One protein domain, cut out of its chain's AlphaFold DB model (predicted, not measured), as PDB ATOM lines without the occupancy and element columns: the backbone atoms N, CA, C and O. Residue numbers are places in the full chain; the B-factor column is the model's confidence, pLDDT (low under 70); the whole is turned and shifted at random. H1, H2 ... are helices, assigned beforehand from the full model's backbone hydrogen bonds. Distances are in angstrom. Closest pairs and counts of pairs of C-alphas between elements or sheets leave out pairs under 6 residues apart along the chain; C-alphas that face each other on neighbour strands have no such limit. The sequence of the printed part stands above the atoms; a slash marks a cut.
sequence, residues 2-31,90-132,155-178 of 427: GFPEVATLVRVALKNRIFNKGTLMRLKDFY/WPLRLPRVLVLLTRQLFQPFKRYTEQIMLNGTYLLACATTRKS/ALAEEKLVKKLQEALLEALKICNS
ATOM      1  N   GLY A   2      90.125 117.161  95.163       34.06
ATOM      2  CA  GLY A   2      89.529 115.963  95.778       34.06
ATOM      3  C   GLY A   2      90.448 115.115  96.661       34.06
ATOM      4  O   GLY A   2      89.934 114.330  97.438       34.06
ATOM      5  N   PHE A   3      91.780 115.255  96.600       37.06
ATOM      6  CA  PHE A   3      92.693 114.468  97.454       37.06
ATOM      7  C   PHE A   3      94.007 115.232  97.717       37.06
ATOM      8  O   PHE A   3      94.883 115.261  96.839       37.06
ATOM      9  N   PRO A   4      94.181 115.859  98.897       43.41
ATOM     10  CA  PRO A   4      95.396 116.592  99.278       43.41
ATOM     11  C   PRO A   4      96.680 115.745  99.201       43.41
ATOM     12  O   PRO A   4      97.770 116.265  98.932       43.41
ATOM     13  N   GLU A   5      96.578 114.423  99.370       40.34
ATOM     14  CA  GLU A   5      97.729 113.517  99.315       40.34
ATOM     15  C   GLU A   5      98.222 113.254  97.883       40.34
ATOM     16  O   GLU A   5      99.429 113.129  97.664       40.34
ATOM     17  N   VAL A   6      97.329 113.255  96.884       39.47
ATOM     18  CA  VAL A   6      97.704 113.138  95.460       39.47
ATOM     19  C   VAL A   6      98.407 114.411  94.993       39.47
ATOM     20  O   VAL A   6      99.421 114.330  94.304       39.47
ATOM     21  N   ALA A   7      97.954 115.583  95.450       42.28
ATOM     22  CA  ALA A   7      98.640 116.854  95.213       42.28
ATOM     23  C   ALA A   7     100.050 116.867  95.827       42.28
ATOM     24  O   ALA A   7     100.979 117.411  95.239       42.28
ATOM     25  N   THR A   8     100.241 116.216  96.977       44.31
ATOM     26  CA  THR A   8     101.558 116.076  97.616       44.31
ATOM     27  C   THR A   8     102.467 115.143  96.818       44.31
ATOM     28  O   THR A   8     103.644 115.440  96.628       44.31
ATOM     29  N   LEU A   9     101.922 114.056  96.272       46.38
ATOM     30  CA  LEU A   9     102.665 113.124  95.430       46.38
ATOM     31  C   LEU A   9     103.048 113.737  94.073       46.38
ATOM     32  O   LEU A   9     104.181 113.586  93.619       46.38
ATOM     33  N   VAL A  10     102.124 114.487  93.467       48.94
ATOM     34  CA  VAL A  10     102.349 115.284  92.258       48.94
ATOM     35  C   VAL A  10     103.361 116.392  92.540       48.94
ATOM     36  O   VAL A  10     104.278 116.545  91.746       48.94
ATOM     37  N   ARG A  11     103.311 117.078  93.693       47.03
ATOM     38  CA  ARG A  11     104.345 118.042  94.127       47.03
ATOM     39  C   ARG A  11     105.706 117.388  94.339       47.03
ATOM     40  O   ARG A  11     106.705 117.973  93.944       47.03
ATOM     41  N   VAL A  12     105.780 116.191  94.923       47.38
ATOM     42  CA  VAL A  12     107.045 115.453  95.089       47.38
ATOM     43  C   VAL A  12     107.593 115.010  93.731       47.38
ATOM     44  O   VAL A  12     108.786 115.158  93.482       47.38
ATOM     45  N   ALA A  13     106.746 114.532  92.823       47.06
ATOM     46  CA  ALA A  13     107.161 114.140  91.479       47.06
ATOM     47  C   ALA A  13     107.523 115.345  90.583       47.06
ATOM     48  O   ALA A  13     108.465 115.255  89.797       47.06
ATOM     49  N   LEU A  14     106.832 116.480  90.746       47.16
ATOM     50  CA  LEU A  14     107.119 117.778  90.120       47.16
ATOM     51  C   LEU A  14     108.438 118.366  90.615       47.16
ATOM     52  O   LEU A  14     109.299 118.713  89.810       47.16
ATOM     53  N   LYS A  15     108.629 118.415  91.941       44.56
ATOM     54  CA  LYS A  15     109.851 118.916  92.587       44.56
ATOM     55  C   LYS A  15     111.084 118.095  92.195       44.56
ATOM     56  O   LYS A  15     112.180 118.634  92.165       44.56
ATOM     57  N   ASN A  16     110.894 116.823  91.834       40.53
ATOM     58  CA  ASN A  16     111.949 115.925  91.352       40.53
ATOM     59  C   ASN A  16     111.989 115.749  89.815       40.53
ATOM     60  O   ASN A  16     112.718 114.880  89.339       40.53
ATOM     61  N   ARG A  17     111.229 116.538  89.031       47.62
ATOM     62  CA  ARG A  17     111.173 116.493  87.546       47.62
ATOM     63  C   ARG A  17     110.900 115.104  86.937       47.62
ATOM     64  O   ARG A  17     111.381 114.781  85.855       47.62
ATOM     65  N   ILE A  18     110.111 114.273  87.617       51.38
ATOM     66  CA  ILE A  18     109.838 112.885  87.201       51.38
ATOM     67  C   ILE A  18     108.815 112.831  86.052       51.38
ATOM     68  O   ILE A  18     108.877 111.945  85.200       51.38
ATOM     69  N   PHE A  19     107.895 113.797  85.983       46.97
ATOM     70  CA  PHE A  19     106.926 113.920  84.892       46.97
ATOM     71  C   PHE A  19     107.364 114.993  83.887       46.97
ATOM     72  O   PHE A  19     107.763 116.088  84.277       46.97
ATOM     73  N   ASN A  20     107.273 114.700  82.583       48.28
ATOM     74  CA  ASN A  20     107.493 115.716  81.546       48.28
ATOM     75  C   ASN A  20     106.296 116.688  81.461       48.28
ATOM     76  O   ASN A  20     105.184 116.350  81.870       48.28
ATOM     77  N   LYS A  21     106.514 117.882  80.887       41.72
ATOM     78  CA  LYS A  21     105.495 118.946  80.757       41.72
ATOM     79  C   LYS A  21     104.202 118.445  80.092       41.72
ATOM     80  O   LYS A  21     103.120 118.780  80.547       41.72
ATOM     81  N   GLY A  22     104.296 117.550  79.104       42.88
ATOM     82  CA  GLY A  22     103.127 116.938  78.452       42.88
ATOM     83  C   GLY A  22     102.345 115.938  79.320       42.88
ATOM     84  O   GLY A  22     101.126 115.862  79.217       42.88
ATOM     85  N   THR A  23     103.007 115.191  80.208       45.72
ATOM     86  CA  THR A  23     102.335 114.305  81.185       45.72
ATOM     87  C   THR A  23     101.716 115.121  82.312       45.72
ATOM     88  O   THR A  23     100.662 114.752  82.818       45.72
ATOM     89  N   LEU A  24     102.342 116.246  82.665       45.53
ATOM     90  CA  LEU A  24     101.792 117.228  83.595       45.53
ATOM     91  C   LEU A  24     100.555 117.923  83.037       45.53
ATOM     92  O   LEU A  24      99.599 118.059  83.782       45.53
ATOM     93  N   MET A  25     100.536 118.279  81.749       41.59
ATOM     94  CA  MET A  25      99.340 118.814  81.085       41.59
ATOM     95  C   MET A  25      98.215 117.775  81.071       41.59
ATOM     96  O   MET A  25      97.140 118.063  81.560       41.59
ATOM     97  N   ARG A  26      98.495 116.512  80.718       47.06
ATOM     98  CA  ARG A  26      97.477 115.443  80.795       47.06
ATOM     99  C   ARG A  26      96.993 115.147  82.215       47.06
ATOM    100  O   ARG A  26      95.883 114.669  82.379       47.06
ATOM    101  N   LEU A  27      97.824 115.365  83.237       41.69
ATOM    102  CA  LEU A  27      97.424 115.297  84.651       41.69
ATOM    103  C   LEU A  27      96.642 116.548  85.091       41.69
ATOM    104  O   LEU A  27      95.806 116.434  85.982       41.69
ATOM    105  N   LYS A  28      96.913 117.705  84.473       38.28
ATOM    106  CA  LYS A  28      96.222 118.986  84.670       38.28
ATOM    107  C   LYS A  28      94.833 118.972  84.026       38.28
ATOM    108  O   LYS A  28      93.908 119.433  84.673       38.28
ATOM    109  N   ASP A  29      94.665 118.332  82.868       40.38
ATOM    110  CA  ASP A  29      93.365 118.122  82.203       40.38
ATOM    111  C   ASP A  29      92.411 117.251  83.051       40.38
ATOM    112  O   ASP A  29      91.197 117.323  82.912       40.38
ATOM    113  N   PHE A  30      92.940 116.438  83.976       38.62
ATOM    114  CA  PHE A  30      92.139 115.707  84.975       38.62
ATOM    115  C   PHE A  30      91.792 116.540  86.215       38.62
ATOM    116  O   PHE A  30      91.082 116.063  87.102       38.62
ATOM    117  N   TYR A  31      92.358 117.735  86.323       38.12
ATOM    118  CA  TYR A  31      92.231 118.632  87.461       38.12
ATOM    119  C   TYR A  31      91.838 120.037  87.012       38.12
ATOM    120  O   TYR A  31      92.190 121.005  87.685       38.12
ATOM    121  N   TRP A  90      99.325 104.486  99.499       73.69
ATOM    122  CA  TRP A  90      98.159 104.235  98.657       73.69
ATOM    123  C   TRP A  90      98.041 105.178  97.436       73.69
ATOM    124  O   TRP A  90      97.661 104.671  96.379       73.69
ATOM    125  N   PRO A  91      98.449 106.471  97.464       74.62
ATOM    126  CA  PRO A  91      98.368 107.328  96.278       74.62
ATOM    127  C   PRO A  91      99.318 106.878  95.160       74.62
ATOM    128  O   PRO A  91      98.987 106.988  93.981       74.62
ATOM    129  N   LEU A  92     100.482 106.311  95.512       77.06
ATOM    130  CA  LEU A  92     101.410 105.719  94.540       77.06
ATOM    131  C   LEU A  92     100.849 104.451  93.899       77.06
ATOM    132  O   LEU A  92     101.321 104.060  92.838       77.06
ATOM    133  N   ARG A  93      99.870 103.801  94.538       83.62
ATOM    134  CA  ARG A  93      99.260 102.548  94.072       83.62
ATOM    135  C   ARG A  93      98.038 102.749  93.195       83.62
ATOM    136  O   ARG A  93      97.499 101.767  92.691       83.62
ATOM    137  N   LEU A  94      97.616 103.995  92.981       85.00
ATOM    138  CA  LEU A  94      96.564 104.297  92.024       85.00
ATOM    139  C   LEU A  94      96.976 103.748  90.644       85.00
ATOM    140  O   LEU A  94      98.039 104.127  90.142       85.00
ATOM    141  N   PRO A  95      96.161 102.886  89.997       84.50
ATOM    142  CA  PRO A  95      96.554 102.207  88.761       84.50
ATOM    143  C   PRO A  95      97.030 103.165  87.665       84.50
ATOM    144  O   PRO A  95      98.020 102.895  86.990       84.50
ATOM    145  N   ARG A  96      96.381 104.329  87.529       79.06
ATOM    146  CA  ARG A  96      96.777 105.368  86.565       79.06
ATOM    147  C   ARG A  96      98.181 105.912  86.846       79.06
ATOM    148  O   ARG A  96      98.972 106.036  85.918       79.06
ATOM    149  N   VAL A  97      98.508 106.188  88.111       80.69
ATOM    150  CA  VAL A  97      99.832 106.689  88.522       80.69
ATOM    151  C   VAL A  97     100.906 105.638  88.252       80.69
ATOM    152  O   VAL A  97     101.926 105.957  87.644       80.69
ATOM    153  N   LEU A  98     100.654 104.379  88.621       85.94
ATOM    154  CA  LEU A  98     101.578 103.270  88.366       85.94
ATOM    155  C   LEU A  98     101.834 103.050  86.877       85.94
ATOM    156  O   LEU A  98     102.983 102.856  86.477       85.94
ATOM    157  N   VAL A  99     100.786 103.094  86.053       85.88
ATOM    158  CA  VAL A  99     100.912 102.935  84.599       85.88
ATOM    159  C   VAL A  99     101.693 104.100  84.001       85.88
ATOM    160  O   VAL A  99     102.582 103.861  83.188       85.88
ATOM    161  N   LEU A 100     101.419 105.341  84.411       83.31
ATOM    162  CA  LEU A 100     102.152 106.512  83.926       83.31
ATOM    163  C   LEU A 100     103.626 106.463  84.329       83.31
ATOM    164  O   LEU A 100     104.487 106.635  83.472       83.31
ATOM    165  N   LEU A 101     103.923 106.185  85.601       84.75
ATOM    166  CA  LEU A 101     105.294 106.085  86.101       84.75
ATOM    167  C   LEU A 101     106.068 104.984  85.370       84.75
ATOM    168  O   LEU A 101     107.145 105.232  84.834       84.75
ATOM    169  N   THR A 102     105.487 103.785  85.293       90.38
ATOM    170  CA  THR A 102     106.101 102.649  84.597       90.38
ATOM    171  C   THR A 102     106.305 102.961  83.115       90.38
ATOM    172  O   THR A 102     107.392 102.731  82.592       90.38
ATOM    173  N   ARG A 103     105.302 103.533  82.435       88.00
ATOM    174  CA  ARG A 103     105.397 103.882  81.011       88.00
ATOM    175  C   ARG A 103     106.482 104.917  80.744       88.00
ATOM    176  O   ARG A 103     107.197 104.775  79.766       88.00
ATOM    177  N   GLN A 104     106.596 105.949  81.582       85.44
ATOM    178  CA  GLN A 104     107.638 106.961  81.417       85.44
ATOM    179  C   GLN A 104     109.020 106.329  81.577       85.44
ATOM    180  O   GLN A 104     109.862 106.501  80.703       85.44
ATOM    181  N   LEU A 105     109.239 105.548  82.638       87.62
ATOM    182  CA  LEU A 105     110.537 104.920  82.892       87.62
ATOM    183  C   LEU A 105     110.973 103.990  81.756       87.62
ATOM    184  O   LEU A 105     112.128 104.036  81.349       87.62
ATOM    185  N   PHE A 106     110.043 103.199  81.225       91.31
ATOM    186  CA  PHE A 106     110.282 102.227  80.158       91.31
ATOM    187  C   PHE A 106     110.013 102.780  78.748       91.31
ATOM    188  O   PHE A 106     109.849 102.004  77.806       91.31
ATOM    189  N   GLN A 107     109.935 104.103  78.577       88.06
ATOM    190  CA  GLN A 107     109.690 104.697  77.268       88.06
ATOM    191  C   GLN A 107     110.921 104.499  76.366       88.06
ATOM    192  O   GLN A 107     111.983 105.041  76.680       88.06
ATOM    193  N   PRO A 108     110.797 103.790  75.228       84.81
ATOM    194  CA  PRO A 108     111.925 103.608  74.327       84.81
ATOM    195  C   PRO A 108     112.347 104.951  73.715       84.81
ATOM    196  O   PRO A 108     111.531 105.862  73.548       84.81
ATOM    197  N   PHE A 109     113.630 105.067  73.362       81.50
ATOM    198  CA  PHE A 109     114.236 106.226  72.684       81.50
ATOM    199  C   PHE A 109     114.291 107.536  73.484       81.50
ATOM    200  O   PHE A 109     114.807 108.535  72.981       81.50
ATOM    201  N   LYS A 110     113.777 107.568  74.716       81.19
ATOM    202  CA  LYS A 110     113.839 108.754  75.568       81.19
ATOM    203  C   LYS A 110     114.992 108.635  76.553       81.19
ATOM    204  O   LYS A 110     115.059 107.695  77.338       81.19
ATOM    205  N   ARG A 111     115.881 109.628  76.539       76.12
ATOM    206  CA  ARG A 111     116.997 109.701  77.482       76.12
ATOM    207  C   ARG A 111     116.562 110.397  78.764       76.12
ATOM    208  O   ARG A 111     115.942 111.460  78.733       76.12
ATOM    209  N   TYR A 112     116.907 109.783  79.887       76.12
ATOM    210  CA  TYR A 112     116.680 110.321  81.220       76.12
ATOM    211  C   TYR A 112     118.015 110.570  81.907       76.12
ATOM    212  O   TYR A 112     118.941 109.770  81.783       76.12
ATOM    213  N   THR A 113     118.099 111.656  82.672       79.75
ATOM    214  CA  THR A 113     119.211 111.875  83.601       79.75
ATOM    215  C   THR A 113     119.218 110.771  84.659       79.75
ATOM    216  O   THR A 113     118.154 110.333  85.107       79.75
ATOM    217  N   GLU A 114     120.403 110.357  85.106       80.38
ATOM    218  CA  GLU A 114     120.579 109.307  86.117       80.38
ATOM    219  C   GLU A 114     119.744 109.558  87.382       80.38
ATOM    220  O   GLU A 114     119.061 108.656  87.864       80.38
ATOM    221  N   GLN A 115     119.667 110.812  87.831       75.44
ATOM    222  CA  GLN A 115     118.859 111.208  88.985       75.44
ATOM    223  C   GLN A 115     117.356 110.928  88.809       75.44
ATOM    224  O   GLN A 115     116.677 110.519  89.751       75.44
ATOM    225  N   ILE A 116     116.818 111.120  87.600       76.62
ATOM    226  CA  ILE A 116     115.401 110.860  87.303       76.62
ATOM    227  C   ILE A 116     115.140 109.352  87.321       76.62
ATOM    228  O   ILE A 116     114.129 108.910  87.869       76.62
ATOM    229  N   MET A 117     116.068 108.559  86.776       80.50
ATOM    230  CA  MET A 117     115.980 107.099  86.812       80.50
ATOM    231  C   MET A 117     116.051 106.575  88.248       80.50
ATOM    232  O   MET A 117     115.208 105.767  88.640       80.50
ATOM    233  N   LEU A 118     116.988 107.072  89.060       82.25
ATOM    234  CA  LEU A 118     117.117 106.714  90.476       82.25
ATOM    235  C   LEU A 118     115.834 107.024  91.255       82.25
ATOM    236  O   LEU A 118     115.293 106.146  91.928       82.25
ATOM    237  N   ASN A 119     115.299 108.235  91.107       79.62
ATOM    238  CA  ASN A 119     114.090 108.658  91.810       79.62
ATOM    239  C   ASN A 119     112.845 107.887  91.351       79.62
ATOM    240  O   ASN A 119     112.054 107.428  92.176       79.62
ATOM    241  N   GLY A 120     112.653 107.718  90.043       81.56
ATOM    242  CA  GLY A 120     111.477 107.031  89.514       81.56
ATOM    243  C   GLY A 120     111.476 105.533  89.828       81.56
ATOM    244  O   GLY A 120     110.438 104.988  90.207       81.56
ATOM    245  N   THR A 121     112.637 104.871  89.748       87.44
ATOM    246  CA  THR A 121     112.770 103.459  90.150       87.44
ATOM    247  C   THR A 121     112.564 103.269  91.645       87.44
ATOM    248  O   THR A 121     111.899 102.309  92.032       87.44
ATOM    249  N   TYR A 122     113.037 104.200  92.482       84.38
ATOM    250  CA  TYR A 122     112.755 104.190  93.917       84.38
ATOM    251  C   TYR A 122     111.251 104.289  94.197       84.38
ATOM    252  O   TYR A 122     110.712 103.474  94.943       84.38
ATOM    253  N   LEU A 123     110.547 105.229  93.555       83.75
ATOM    254  CA  LEU A 123     109.098 105.388  93.731       83.75
ATOM    255  C   LEU A 123     108.322 104.138  93.307       83.75
ATOM    256  O   LEU A 123     107.425 103.697  94.029       83.75
ATOM    257  N   LEU A 124     108.683 103.539  92.169       88.06
ATOM    258  CA  LEU A 124     108.056 102.310  91.687       88.06
ATOM    259  C   LEU A 124     108.360 101.119  92.612       88.06
ATOM    260  O   LEU A 124     107.469 100.320  92.917       88.06
ATOM    261  N   ALA A 125     109.595 101.018  93.108       88.44
ATOM    262  CA  ALA A 125     109.987  99.994  94.066       88.44
ATOM    263  C   ALA A 125     109.224 100.148  95.388       88.44
ATOM    264  O   ALA A 125     108.675  99.169  95.892       88.44
ATOM    265  N   CYS A 126     109.094 101.371  95.909       83.00
ATOM    266  CA  CYS A 126     108.270 101.654  97.080       83.00
ATOM    267  C   CYS A 126     106.823 101.213  96.857       83.00
ATOM    268  O   CYS A 126     106.306 100.430  97.651       83.00
ATOM    269  N   ALA A 127     106.189 101.659  95.769       86.44
ATOM    270  CA  ALA A 127     104.780 101.385  95.495       86.44
ATOM    271  C   ALA A 127     104.455  99.881  95.462       86.44
ATOM    272  O   ALA A 127     103.365  99.461  95.858       86.44
ATOM    273  N   THR A 128     105.415  99.068  95.026       87.25
ATOM    274  CA  THR A 128     105.242  97.630  94.795       87.25
ATOM    275  C   THR A 128     105.638  96.755  95.983       87.25
ATOM    276  O   THR A 128     105.063  95.682  96.135       87.25
ATOM    277  N   THR A 129     106.571  97.191  96.838       85.25
ATOM    278  CA  THR A 129     107.149  96.330  97.895       85.25
ATOM    279  C   THR A 129     106.746  96.691  99.318       85.25
ATOM    280  O   THR A 129     106.563  95.785 100.128       85.25
ATOM    281  N   ARG A 130     106.593  97.977  99.649       79.19
ATOM    282  CA  ARG A 130     106.264  98.400 101.022       79.19
ATOM    283  C   ARG A 130     104.855  97.977 101.395       79.19
ATOM    284  O   ARG A 130     103.947  98.150 100.588       79.19
ATOM    285  N   LYS A 131     104.602  97.480 102.599       71.94
ATOM    286  CA  LYS A 131     103.221  97.205 103.009       71.94
ATOM    287  C   LYS A 131     102.494  98.529 103.254       71.94
ATOM    288  O   LYS A 131     103.086  99.519 103.676       71.94
ATOM    289  N   SER A 132     101.203  98.580 102.916       57.19
ATOM    290  CA  SER A 132     100.395  99.714 103.367       57.19
ATOM    291  C   SER A 132     100.218  99.521 104.862       57.19
ATOM    292  O   SER A 132      99.697  98.483 105.257       57.19
ATOM    293  N   ALA A 155     110.439  97.908 109.005       65.19
ATOM    294  CA  ALA A 155     110.793  99.034 108.141       65.19
ATOM    295  C   ALA A 155     112.182  98.871 107.489       65.19
ATOM    296  O   ALA A 155     112.348  99.126 106.295       65.19
ATOM    297  N   LEU A 156     113.172  98.384 108.246       66.75
ATOM    298  CA  LEU A 156     114.514  98.079 107.736       66.75
ATOM    299  C   LEU A 156     114.502  96.925 106.722       66.75
ATOM    300  O   LEU A 156     115.229  96.965 105.724       66.75
ATOM    301  N   ALA A 157     113.689  95.891 106.952       72.44
ATOM    302  CA  ALA A 157     113.528  94.783 106.014       72.44
ATOM    303  C   ALA A 157     112.853  95.237 104.709       72.44
ATOM    304  O   ALA A 157     113.311  94.879 103.620       72.44
ATOM    305  N   GLU A 158     111.819  96.076 104.797       76.94
ATOM    306  CA  GLU A 158     111.173  96.680 103.632       76.94
ATOM    307  C   GLU A 158     112.139  97.560 102.839       76.94
ATOM    308  O   GLU A 158     112.180  97.476 101.613       76.94
ATOM    309  N   GLU A 159     112.969  98.363 103.507       78.44
ATOM    310  CA  GLU A 159     113.956  99.202 102.829       78.44
ATOM    311  C   GLU A 159     114.986  98.370 102.048       78.44
ATOM    312  O   GLU A 159     115.323  98.712 100.912       78.44
ATOM    313  N   LYS A 160     115.441  97.239 102.603       83.62
ATOM    314  CA  LYS A 160     116.320  96.299 101.886       83.62
ATOM    315  C   LYS A 160     115.645  95.731 100.634       83.62
ATOM    316  O   LYS A 160     116.287  95.622  99.589       83.62
ATOM    317  N   LEU A 161     114.358  95.387 100.713       86.75
ATOM    318  CA  LEU A 161     113.591  94.896  99.561       86.75
ATOM    319  C   LEU A 161     113.394  95.978  98.494       86.75
ATOM    320  O   LEU A 161     113.554  95.690  97.307       86.75
ATOM    321  N   VAL A 162     113.102  97.214  98.912       85.88
ATOM    322  CA  VAL A 162     112.988  98.377  98.020       85.88
ATOM    323  C   VAL A 162     114.297  98.586  97.263       85.88
ATOM    324  O   VAL A 162     114.266  98.658  96.039       85.88
ATOM    325  N   LYS A 163     115.441  98.620  97.960       89.25
ATOM    326  CA  LYS A 163     116.764  98.807  97.337       89.25
ATOM    327  C   LYS A 163     117.082  97.698  96.335       89.25
ATOM    328  O   LYS A 163     117.419  97.980  95.191       89.25
ATOM    329  N   LYS A 164     116.845  96.440  96.712       93.31
ATOM    330  CA  LYS A 164     117.053  95.286  95.825       93.31
ATOM    331  C   LYS A 164     116.198  95.347  94.555       93.31
ATOM    332  O   LYS A 164     116.659  94.979  93.477       93.31
ATOM    333  N   LEU A 165     114.936  95.769  94.668       93.00
ATOM    334  CA  LEU A 165     114.074  95.937  93.497       93.00
ATOM    335  C   LEU A 165     114.475  97.164  92.670       93.00
ATOM    336  O   LEU A 165     114.401  97.111  91.447       93.00
ATOM    337  N   GLN A 166     114.908  98.245  93.315       92.88
ATOM    338  CA  GLN A 166     115.405  99.441  92.643       92.88
ATOM    339  C   GLN A 166     116.637  99.119  91.786       92.88
ATOM    340  O   GLN A 166     116.658  99.476  90.614       92.88
ATOM    341  N   GLU A 167     117.611  98.386  92.327       94.94
ATOM    342  CA  GLU A 167     118.788  97.906  91.587       94.94
ATOM    343  C   GLU A 167     118.380  97.079  90.360       94.94
ATOM    344  O   GLU A 167     118.830  97.347  89.246       94.94
ATOM    345  N   ALA A 168     117.456  96.130  90.542       96.38
ATOM    346  CA  ALA A 168     116.932  95.305  89.455       96.38
ATOM    347  C   ALA A 168     116.189  96.132  88.385       96.38
ATOM    348  O   ALA A 168     116.298  95.853  87.191       96.38
ATOM    349  N   LEU A 169     115.433  97.156  88.795       95.25
ATOM    350  CA  LEU A 169     114.757  98.078  87.882       95.25
ATOM    351  C   LEU A 169     115.761  98.915  87.089       95.25
ATOM    352  O   LEU A 169     115.600  99.055  85.883       95.25
ATOM    353  N   LEU A 170     116.799  99.446  87.737       94.62
ATOM    354  CA  LEU A 170     117.847 100.218  87.068       94.62
ATOM    355  C   LEU A 170     118.589  99.369  86.038       94.62
ATOM    356  O   LEU A 170     118.852  99.845  84.938       94.62
ATOM    357  N   GLU A 171     118.887  98.112  86.360       95.06
ATOM    358  CA  GLU A 171     119.499  97.179  85.415       95.06
ATOM    359  C   GLU A 171     118.594  96.928  84.198       95.06
ATOM    360  O   GLU A 171     119.049  97.025  83.058       95.06
ATOM    361  N   ALA A 172     117.296  96.694  84.418       95.44
ATOM    362  CA  ALA A 172     116.336  96.543  83.327       95.44
ATOM    363  C   ALA A 172     116.233  97.810  82.461       95.44
ATOM    364  O   ALA A 172     116.205  97.713  81.236       95.44
ATOM    365  N   LEU A 173     116.216  98.996  83.077       92.88
ATOM    366  CA  LEU A 173     116.158 100.271  82.361       92.88
ATOM    367  C   LEU A 173     117.422 100.544  81.549       92.88
ATOM    368  O   LEU A 173     117.311 101.013  80.421       92.88
ATOM    369  N   LYS A 174     118.609 100.214  82.075       92.56
ATOM    370  CA  LYS A 174     119.872 100.314  81.324       92.56
ATOM    371  C   LYS A 174     119.816  99.489  80.040       92.56
ATOM    372  O   LYS A 174     120.252  99.961  78.999       92.56
ATOM    373  N   ILE A 175     119.227  98.293  80.101       93.00
ATOM    374  CA  ILE A 175     119.018  97.454  78.917       93.00
ATOM    375  C   ILE A 175     117.986  98.106  77.987       93.00
ATOM    376  O   ILE A 175     118.284  98.341  76.822       93.00
ATOM    377  N   CYS A 176     116.791  98.447  78.470       91.69
ATOM    378  CA  CYS A 176     115.717  98.986  77.624       91.69
ATOM    379  C   CYS A 176     116.034 100.349  76.976       91.69
ATOM    380  O   CYS A 176     115.500 100.633  75.902       91.69
ATOM    381  N   ASN A 177     116.885 101.164  77.608       88.88
ATOM    382  CA  ASN A 177     117.279 102.496  77.135       88.88
ATOM    383  C   ASN A 177     118.622 102.515  76.390       88.88
ATOM    384  O   ASN A 177     119.017 103.579  75.916       88.88
ATOM    385  N   SER A 178     119.334 101.388  76.297       88.69
ATOM    386  CA  SER A 178     120.575 101.321  75.522       88.69
ATOM    387  C   SER A 178     120.282 101.436  74.025       88.69
ATOM    388  O   SER A 178     119.397 100.753  73.502       88.69
TER     389      SER A 178
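This is residues 2 to 31, 90 to 132 and 155 to 178 of the 427 residues of a protein of Aplanochytrium stocchinoi (UniProt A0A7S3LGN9). A long helix, H6, forms one side of the model; H5 crosses it in the middle, and H4 folds back on the other side of H5 as a helical hairpin. Little H3 packs on H5, while H1 and H2 lie on the side away from H6 and are loosely attached: H1 touches H3 alone, and H2 touches no helix. The printed part has 97 residues with six named helices, H1 to H6 in order along the chain, and no named strand; the class is all helix. The whole is compact, with a radius of gyration of the C-alphas of 13.5 A and spans of 35 by 35 by 21 A.

Start at H6, residues 155 to 177, and look from it to H5, residues 114 to 129, the hub that touches three helices. H5 and H6 touch at a steep tilt of 51 degrees, opposite ways; their closest C-alphas, of Ala 125 and Val 162, are 5.2 A apart. H4, residues 95 to 105, touches residues 117 to 124 of H5 alone, with the C-alphas of Leu 105 and Gly 120 closest at 7.0 A; this hairpin has a shallow tilt of 33 degrees, only just short of steep, opposite ways. H3, residues 90 to 93, touches residues 123 to 128 of H5 alone, with the C-alphas of Leu 92 and Ala 127 closest at 5.6 A. Further out, H1, residues 4 to 15, touches H3 with residues 5 to 9 alone; the C-alphas of Val 6 and Pro 91 are closest at 5.9 A. H2, residues 21 to 31, is apart from H1, but only just, at 8.4 A. Each O i to N i+4 pair is within hydrogen-bond range in H1, H4, H5 and H6, against 5 of 7 in H2; H3 is too short for such a pair.

Find C-alpha 4 at (95.396, 116.592, 99.278), where H1 begins its 16.1 A. H2 measures 14.9 A, H3 5.0 A and H4 15.4 A. From C-alpha 114 at (120.579, 109.307, 86.117), H5 runs 22.1 A. H6 runs 31.9 A to C-alpha 177 at (117.279, 102.496, 77.135).

The two C-alphas farthest apart, of Gly 2 and Ser 178, are 39.9 A apart. Residues 32 to 89 are not printed, with 19.2 A between C-alphas 31 and 90; residues 133 to 154 are not printed, with 11.5 A between C-alphas 132 and 155. Of the links that are printed whole, none is long. Look for low confidence, pLDDT under 70, at residues 2 to 31, 132 and 155 to 156; the mean of the printed part is 71.5.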